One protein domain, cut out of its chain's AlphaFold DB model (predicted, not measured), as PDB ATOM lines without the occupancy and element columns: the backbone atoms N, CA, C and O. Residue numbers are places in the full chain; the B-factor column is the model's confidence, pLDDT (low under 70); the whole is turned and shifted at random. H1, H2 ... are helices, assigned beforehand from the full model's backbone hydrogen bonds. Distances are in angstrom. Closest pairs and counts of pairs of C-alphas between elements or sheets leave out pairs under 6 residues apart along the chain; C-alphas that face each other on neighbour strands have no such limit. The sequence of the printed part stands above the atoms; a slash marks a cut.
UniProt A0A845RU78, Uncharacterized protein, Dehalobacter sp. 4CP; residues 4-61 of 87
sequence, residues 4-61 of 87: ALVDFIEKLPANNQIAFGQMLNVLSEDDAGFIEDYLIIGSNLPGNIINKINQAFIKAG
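What this domain is: This is residues 4 to 61 of the 87 residues of an uncharacterized protein of Dehalobacter sp. 4CP (UniProt A0A845RU78). Four helices are set like the sides of a small frame: H4 makes one side, the short H1 the opposite side, and H2 and H3 stand between them. H1 and H2 form a helical hairpin, while H4 crosses H2 nearly at right angles. The printed part has 58 residues, with four named helices in the order H1, H2, H3, H4 and no named strand; the class is all helix, its packing mostly crossed, with one of four touching pairs at a shallow tilt. It is compact, with a radius of gyration of the C-alphas of 10.9 A and spans of 26 by 23 by 16 A.

How they stand to each other: H2, residues 14 to 26, touches H4, residues 47 to 59, about perpendicular at 76 degrees; the closest C-alphas, of Met 23 and Phe 57, are 5.0 A apart. With residues 17 to 21 alone, H2 touches H1, residues 4 to 11, at a shallow tilt of 32 degrees, opposite ways; the closest C-alphas are those of Ile 9 and Gln 17, 5.5 A. H3, residues 29 to 41, touches H1 with residues 35 to 40 alone, about perpendicular at 78 degrees, closest at the C-alphas of Leu 5 and Glu 36, 6.3 A. H3 and H4 only just touch, with 3 pairs of C-alphas within 8 A, through residues 31 to 34 and 49 to 52 alone; the closest C-alphas, of Asp 31 and Ile 49, are 6.5 A apart, at a steep tilt of 59 degrees. H2 and H3 are close but not clearly touching, and H1 and H4 are apart. Every O i to N i+4 pair is within hydrogen-bond range in H1 and H4, against 8 of 9 in H2 and 7 of 9 in H3.

Where its parts are: H2 measures 19.1 A from first to last C-alpha, H4 18.4 A, H3 17.8 A and H1 10.9 A. H1 begins at C-alpha 4 (100.063, -31.153, -53.287), and H4 ends at C-alpha 59 (111.967, -23.780, -72.915).

The domain as a whole: The C-alphas farthest apart, of Ile 41 and Gly 61, are 29.8 A apart. The printed part has no cut, and its three links are tight. Mean pLDDT of the printed part is 87.2, and no printed residue is under 70.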
ATOM      1  N   ALA A   4     101.133 -31.822 -52.542       73.12
ATOM      2  CA  ALA A   4     100.063 -31.153 -53.287       73.12
ATOM      3  C   ALA A   4     100.373 -31.019 -54.789       73.12
ATOM      4  O   ALA A   4      99.484 -31.106 -55.632       73.12
ATOM      5  N   LEU A   5     101.650 -30.833 -55.122       77.56
ATOM      6  CA  LEU A   5     102.121 -30.659 -56.491       77.56
ATOM      7  C   LEU A   5     102.157 -31.999 -57.241       77.56
ATOM      8  O   LEU A   5     101.802 -32.055 -58.415       77.56
ATOM      9  N   VAL A   6     102.516 -33.086 -56.550       80.00
ATOM     10  CA  VAL A   6     102.435 -34.456 -57.087       80.00
ATOM     11  C   VAL A   6     100.978 -34.845 -57.340       80.00
ATOM     12  O   VAL A   6     100.651 -35.225 -58.461       80.00
ATOM     13  N   ASP A   7     100.095 -34.649 -56.355       80.44
ATOM     14  CA  ASP A   7      98.658 -34.933 -56.479       80.44
ATOM     15  C   ASP A   7      98.005 -34.157 -57.632       80.44
ATOM     16  O   ASP A   7      97.076 -34.645 -58.278       80.44
ATOM     17  N   PHE A   8      98.462 -32.928 -57.876       82.56
ATOM     18  CA  PHE A   8      98.007 -32.123 -59.003       82.56
ATOM     19  C   PHE A   8      98.470 -32.714 -60.338       82.56
ATOM     20  O   PHE A   8      97.643 -32.919 -61.226       82.56
ATOM     21  N   ILE A   9      99.762 -33.037 -60.470       82.88
ATOM     22  CA  ILE A   9     100.316 -33.631 -61.694       82.88
ATOM     23  C   ILE A   9      99.625 -34.958 -62.003       82.88
ATOM     24  O   ILE A   9      99.220 -35.165 -63.138       82.88
ATOM     25  N   GLU A  10      99.419 -35.832 -61.019       83.19
ATOM     26  CA  GLU A  10      98.777 -37.136 -61.239       83.19
ATOM     27  C   GLU A  10      97.339 -37.031 -61.772       83.19
ATOM     28  O   GLU A  10      96.862 -37.942 -62.451       83.19
ATOM     29  N   LYS A  11      96.656 -35.910 -61.512       82.56
ATOM     30  CA  LYS A  11      95.299 -35.632 -62.007       82.56
ATOM     31  C   LYS A  11      95.272 -34.996 -63.397       82.56
ATOM     32  O   LYS A  11      94.198 -34.921 -63.994       82.56
ATOM     33  N   LEU A  12      96.411 -34.542 -63.923       83.12
ATOM     34  CA  LEU A  12      96.488 -34.010 -65.280       83.12
ATOM     35  C   LEU A  12      96.377 -35.140 -66.320       83.12
ATOM     36  O   LEU A  12      96.795 -36.271 -66.055       83.12
ATOM     37  N   PRO A  13      95.892 -34.850 -67.540       83.38
ATOM     38  CA  PRO A  13      95.984 -35.778 -68.666       83.38
ATOM     39  C   PRO A  13      97.429 -36.227 -68.897       83.38
ATOM     40  O   PRO A  13      98.346 -35.421 -68.764       83.38
ATOM     41  N   ALA A  14      97.652 -37.480 -69.308       82.31
ATOM     42  CA  ALA A  14      98.994 -38.072 -69.406       82.31
ATOM     43  C   ALA A  14     100.011 -37.214 -70.194       82.31
ATOM     44  O   ALA A  14     101.162 -37.069 -69.782       82.31
ATOM     45  N   ASN A  15      99.582 -36.583 -71.293       80.38
ATOM     46  CA  ASN A  15     100.437 -35.691 -72.087       80.38
ATOM     47  C   ASN A  15     100.806 -34.403 -71.332       80.38
ATOM     48  O   ASN A  15     101.928 -33.908 -71.443       80.38
ATOM     49  N   ASN A  16      99.875 -33.888 -70.532       84.75
ATOM     50  CA  ASN A  16     100.051 -32.686 -69.729       84.75
ATOM     51  C   ASN A  16     100.938 -32.977 -68.511       84.75
ATOM     52  O   ASN A  16     101.710 -32.106 -68.127       84.75
ATOM     53  N   GLN A  17     100.906 -34.196 -67.952       88.56
ATOM     54  CA  GLN A  17     101.801 -34.606 -66.857       88.56
ATOM     55  C   GLN A  17     103.269 -34.451 -67.251       88.56
ATOM     56  O   GLN A  17     104.065 -33.867 -66.514       88.56
ATOM     57  N   ILE A  18     103.619 -34.942 -68.443       88.25
ATOM     58  CA  ILE A  18     104.986 -34.872 -68.967       88.25
ATOM     59  C   ILE A  18     105.375 -33.411 -69.204       88.25
ATOM     60  O   ILE A  18     106.434 -32.984 -68.745       88.25
ATOM     61  N   ALA A  19     104.517 -32.639 -69.876       88.06
ATOM     62  CA  ALA A  19     104.780 -31.230 -70.155       88.06
ATOM     63  C   ALA A  19     104.959 -30.413 -68.865       88.06
ATOM     64  O   ALA A  19     105.904 -29.635 -68.752       88.06
ATOM     65  N   PHE A  20     104.089 -30.622 -67.875       89.94
ATOM     66  CA  PHE A  20     104.130 -29.924 -66.593       89.94
ATOM     67  C   PHE A  20     105.367 -30.317 -65.778       89.94
ATOM     68  O   PHE A  20     106.067 -29.447 -65.269       89.94
ATOM     69  N   GLY A  21     105.701 -31.610 -65.715       89.69
ATOM     70  CA  GLY A  21     106.908 -32.087 -65.035       89.69
ATOM     71  C   GLY A  21     108.197 -31.536 -65.653       89.69
ATOM     72  O   GLY A  21     109.104 -31.119 -64.934       89.69
ATOM     73  N   GLN A  22     108.275 -31.472 -66.985       90.38
ATOM     74  CA  GLN A  22     109.420 -30.877 -67.682       90.38
ATOM     75  C   GLN A  22     109.479 -29.356 -67.495       90.38
ATOM     76  O   GLN A  22     110.561 -28.812 -67.283       90.38
ATOM     77  N   MET A  23     108.332 -28.672 -67.505       93.19
ATOM     78  CA  MET A  23     108.238 -27.245 -67.192       93.19
ATOM     79  C   MET A  23     108.738 -26.945 -65.774       93.19
ATOM     80  O   MET A  23     109.544 -26.031 -65.608       93.19
ATOM     81  N   LEU A  24     108.356 -27.745 -64.774       90.69
ATOM     82  CA  LEU A  24     108.822 -27.581 -63.393       90.69
ATOM     83  C   LEU A  24     110.336 -27.740 -63.247       90.69
ATOM     84  O   LEU A  24     110.936 -27.023 -62.458       90.69
ATOM     85  N   ASN A  25     110.965 -28.633 -64.019       90.31
ATOM     86  CA  ASN A  25     112.427 -28.778 -64.018       90.31
ATOM     87  C   ASN A  25     113.151 -27.543 -64.586       90.31
ATOM     88  O   ASN A  25     114.345 -27.365 -64.347       90.31
ATOM     89  N   VAL A  26     112.456 -26.721 -65.377       92.56
ATOM     90  CA  VAL A  26     112.984 -25.484 -65.969       92.56
ATOM     91  C   VAL A  26     112.643 -24.258 -65.121       92.56
ATOM     92  O   VAL A  26     113.379 -23.267 -65.133       92.56
ATOM     93  N   LEU A  27     111.512 -24.299 -64.421       91.94
ATOM     94  CA  LEU A  27     111.065 -23.242 -63.531       91.94
ATOM     95  C   LEU A  27     111.969 -23.178 -62.288       91.94
ATOM     96  O   LEU A  27     112.507 -24.188 -61.840       91.94
ATOM     97  N   SER A  28     112.170 -21.980 -61.737       90.00
ATOM     98  CA  SER A  28     112.919 -21.849 -60.483       90.00
ATOM     99  C   SER A  28     112.106 -22.409 -59.311       90.00
ATOM    100  O   SER A  28     110.876 -22.387 -59.350       90.00
ATOM    101  N   GLU A  29     112.781 -22.889 -58.265       87.06
ATOM    102  CA  GLU A  29     112.112 -23.418 -57.068       87.06
ATOM    103  C   GLU A  29     111.228 -22.355 -56.394       87.06
ATOM    104  O   GLU A  29     110.097 -22.650 -56.018       87.06
ATOM    105  N   ASP A  30     111.682 -21.097 -56.363       87.88
ATOM    106  CA  ASP A  30     110.895 -19.961 -55.866       87.88
ATOM    107  C   ASP A  30     109.616 -19.748 -56.692       87.88
ATOM    108  O   ASP A  30     108.530 -19.581 -56.141       87.88
ATOM    109  N   ASP A  31     109.722 -19.771 -58.027       89.81
ATOM    110  CA  ASP A  31     108.569 -19.599 -58.918       89.81
ATOM    111  C   ASP A  31     107.604 -20.803 -58.839       89.81
ATOM    112  O   ASP A  31     106.392 -20.632 -58.973       89.81
ATOM    113  N   ALA A  32     108.121 -22.010 -58.574       88.06
ATOM    114  CA  ALA A  32     107.313 -23.198 -58.305       88.06
ATOM    115  C   ALA A  32     106.594 -23.125 -56.945       88.06
ATOM    116  O   ALA A  32     105.479 -23.632 -56.829       88.06
ATOM    117  N   GLY A  33     107.170 -22.449 -55.946       88.25
ATOM    118  CA  GLY A  33     106.518 -22.192 -54.657       88.25
ATOM    119  C   GLY A  33     105.201 -21.421 -54.798       88.25
ATOM    120  O   GLY A  33     104.218 -21.745 -54.143       88.25
ATOM    121  N   PHE A  34     105.111 -20.487 -55.750       89.31
ATOM    122  CA  PHE A  34     103.845 -19.800 -56.039       89.31
ATOM    123  C   PHE A  34     102.765 -20.739 -56.598       89.31
ATOM    124  O   PHE A  34     101.581 -20.541 -56.327       89.31
ATOM    125  N   ILE A  35     103.152 -21.752 -57.384       87.00
ATOM    126  CA  ILE A  35     102.222 -22.782 -57.875       87.00
ATOM    127  C   ILE A  35     101.704 -23.602 -56.696       87.00
ATOM    128  O   ILE A  35     100.517 -23.905 -56.629       87.00
ATOM    129  N   GLU A  36     102.580 -23.946 -55.756       83.88
ATOM    130  CA  GLU A  36     102.170 -24.649 -54.549       83.88
ATOM    131  C   GLU A  36     101.198 -23.818 -53.705       83.88
ATOM    132  O   GLU A  36     100.145 -24.330 -53.323       83.88
ATOM    133  N   ASP A  37     101.499 -22.542 -53.464       84.50
ATOM    134  CA  ASP A  37     100.603 -21.647 -52.732       84.50
ATOM    135  C   ASP A  37      99.221 -21.585 -53.408       84.50
ATOM    136  O   ASP A  37      98.189 -21.704 -52.743       84.50
ATOM    137  N   TYR A  38      99.174 -21.492 -54.739       85.62
ATOM    138  CA  TYR A  38      97.915 -21.559 -55.485       85.62
ATOM    139  C   TYR A  38      97.148 -22.863 -55.206       85.62
ATOM    140  O   TYR A  38      95.938 -22.832 -54.988       85.62
ATOM    141  N   LEU A  39      97.839 -24.006 -55.153       82.06
ATOM    142  CA  LEU A  39      97.220 -25.316 -54.924       82.06
ATOM    143  C   LEU A  39      96.770 -25.540 -53.470       82.06
ATOM    144  O   LEU A  39      95.739 -26.176 -53.252       82.06
ATOM    145  N   ILE A  40      97.525 -25.055 -52.481       79.44
ATOM    146  CA  ILE A  40      97.259 -25.313 -51.055       79.44
ATOM    147  C   ILE A  40      96.295 -24.284 -50.467       79.44
ATOM    148  O   ILE A  40      95.363 -24.650 -49.749       79.44
ATOM    149  N   ILE A  41      96.530 -22.997 -50.733       80.25
ATOM    150  CA  ILE A  41      95.792 -21.892 -50.105       80.25
ATOM    151  C   ILE A  41      94.865 -21.154 -51.078       80.25
ATOM    152  O   ILE A  41      94.151 -20.246 -50.653       80.25
ATOM    153  N   GLY A  42      94.840 -21.532 -52.363       75.50
ATOM    154  CA  GLY A  42      93.993 -20.888 -53.371       75.50
ATOM    155  C   GLY A  42      94.423 -19.455 -53.694       75.50
ATOM    156  O   GLY A  42      93.591 -18.637 -54.086       75.50
ATOM    157  N   SER A  43      95.696 -19.110 -53.464       77.88
ATOM    158  CA  SER A  43      96.213 -17.771 -53.740       77.88
ATOM    159  C   SER A  43      96.277 -17.524 -55.246       77.88
ATOM    160  O   SER A  43      96.682 -18.389 -56.010       77.88
ATOM    161  N   ASN A  44      95.888 -16.333 -55.703       82.12
ATOM    162  CA  ASN A  44      95.981 -16.010 -57.125       82.12
ATOM    163  C   ASN A  44      97.445 -15.950 -57.567       82.12
ATOM    164  O   ASN A  44      98.248 -15.230 -56.970       82.12
ATOM    165  N   LEU A  45      97.765 -16.631 -58.668       85.50
ATOM    166  CA  LEU A  45      99.086 -16.532 -59.270       85.50
ATOM    167  C   LEU A  45      99.318 -15.130 -59.847       85.50
ATOM    168  O   LEU A  45      98.520 -14.652 -60.660       85.50
ATOM    169  N   PRO A  46     100.426 -14.464 -59.486       90.06
ATOM    170  CA  PRO A  46     100.785 -13.191 -60.088       90.06
ATOM    171  C   PRO A  46     101.030 -13.334 -61.599       90.06
ATOM    172  O   PRO A  46     101.667 -14.286 -62.052       90.06
ATOM    173  N   GLY A  47     100.597 -12.355 -62.401       90.88
ATOM    174  CA  GLY A  47     100.727 -12.421 -63.867       90.88
ATOM    175  C   GLY A  47     102.173 -12.547 -64.375       90.88
ATOM    176  O   GLY A  47     102.426 -13.152 -65.415       90.88
ATOM    177  N   ASN A  48     103.155 -12.038 -63.627       92.31
ATOM    178  CA  ASN A  48     104.574 -12.248 -63.925       92.31
ATOM    179  C   ASN A  48     105.009 -13.709 -63.719       92.31
ATOM    180  O   ASN A  48     105.846 -14.185 -64.484       92.31
ATOM    181  N   ILE A  49     104.444 -14.420 -62.739       93.00
ATOM    182  CA  ILE A  49     104.699 -15.851 -62.520       93.00
ATOM    183  C   ILE A  49     104.057 -16.671 -63.637       93.00
ATOM    184  O   ILE A  49     104.733 -17.507 -64.231       93.00
ATOM    185  N   ILE A  50     102.816 -16.358 -64.023       92.62
ATOM    186  CA  ILE A  50     102.144 -16.996 -65.169       92.62
ATOM    187  C   ILE A  50     102.986 -16.849 -66.445       92.62
ATOM    188  O   ILE A  50     103.239 -17.825 -67.150       92.62
ATOM    189  N   ASN A  51     103.515 -15.651 -66.717       94.56
ATOM    190  CA  ASN A  51     104.411 -15.439 -67.854       94.56
ATOM    191  C   ASN A  51     105.679 -16.298 -67.776       94.56
ATOM    192  O   ASN A  51     106.110 -16.842 -68.793       94.56
ATOM    193  N   LYS A  52     106.283 -16.442 -66.593       94.56
ATOM    194  CA  LYS A  52     107.460 -17.300 -66.407       94.56
ATOM    195  C   LYS A  52     107.139 -18.779 -66.611       94.56
ATOM    196  O   LYS A  52     107.930 -19.461 -67.254       94.56
ATOM    197  N   ILE A  53     105.988 -19.248 -66.134       92.69
ATOM    198  CA  ILE A  53     105.493 -20.611 -66.360       92.69
ATOM    199  C   ILE A  53     105.324 -20.866 -67.861       92.69
ATOM    200  O   ILE A  53     105.863 -21.834 -68.394       92.69
ATOM    201  N   ASN A  54     104.666 -19.951 -68.576       93.81
ATOM    202  CA  ASN A  54     104.475 -20.056 -70.025       93.81
ATOM    203  C   ASN A  54     105.819 -20.090 -70.772       93.81
ATOM    204  O   ASN A  54     106.015 -20.880 -71.693       93.81
ATOM    205  N   GLN A  55     106.789 -19.281 -70.344       94.94
ATOM    206  CA  GLN A  55     108.149 -19.322 -70.887       94.94
ATOM    207  C   GLN A  55     108.887 -20.623 -70.539       94.94
ATOM    208  O   GLN A  55     109.668 -21.117 -71.352       94.94
ATOM    209  N   ALA A  56     108.655 -21.192 -69.357       94.69
ATOM    210  CA  ALA A  56     109.231 -22.468 -68.953       94.69
ATOM    211  C   ALA A  56     108.681 -23.627 -69.800       94.69
ATOM    212  O   ALA A  56     109.470 -24.460 -70.235       94.69
ATOM    213  N   PHE A  57     107.389 -23.627 -70.149       93.69
ATOM    214  CA  PHE A  57     106.824 -24.577 -71.118       93.69
ATOM    215  C   PHE A  57     107.520 -24.498 -72.481       93.69
ATOM    216  O   PHE A  57     107.949 -25.520 -73.018       93.69
ATOM    217  N   ILE A  58     107.711 -23.287 -73.015       93.50
ATOM    218  CA  ILE A  58     108.422 -23.081 -74.287       93.50
ATOM    219  C   ILE A  58     109.853 -23.633 -74.205       93.50
ATOM    220  O   ILE A  58     110.282 -24.378 -75.085       93.50
ATOM    221  N   LYS A  59     110.586 -23.311 -73.134       93.19
ATOM    222  CA  LYS A  59     111.967 -23.780 -72.915       93.19
ATOM    223  C   LYS A  59     112.067 -25.292 -72.719       93.19
ATOM    224  O   LYS A  59     113.058 -25.885 -73.133       93.19
ATOM    225  N   ALA A  60     111.052 -25.905 -72.118       90.94
ATOM    226  CA  ALA A  60     110.948 -27.347 -71.935       90.94
ATOM    227  C   ALA A  60     110.587 -28.100 -73.233       90.94
ATOM    228  O   ALA A  60     110.555 -29.328 -73.231       90.94
ATOM    229  N   GLY A  61     110.328 -27.390 -74.341       90.75
ATOM    230  CA  GLY A  61     109.972 -27.984 -75.635       90.75
ATOM    231  C   GLY A  61     108.470 -28.196 -75.841       90.75
ATOM    232  O   GLY A  61     108.076 -28.926 -76.747       90.75
TER     233      GLY A  61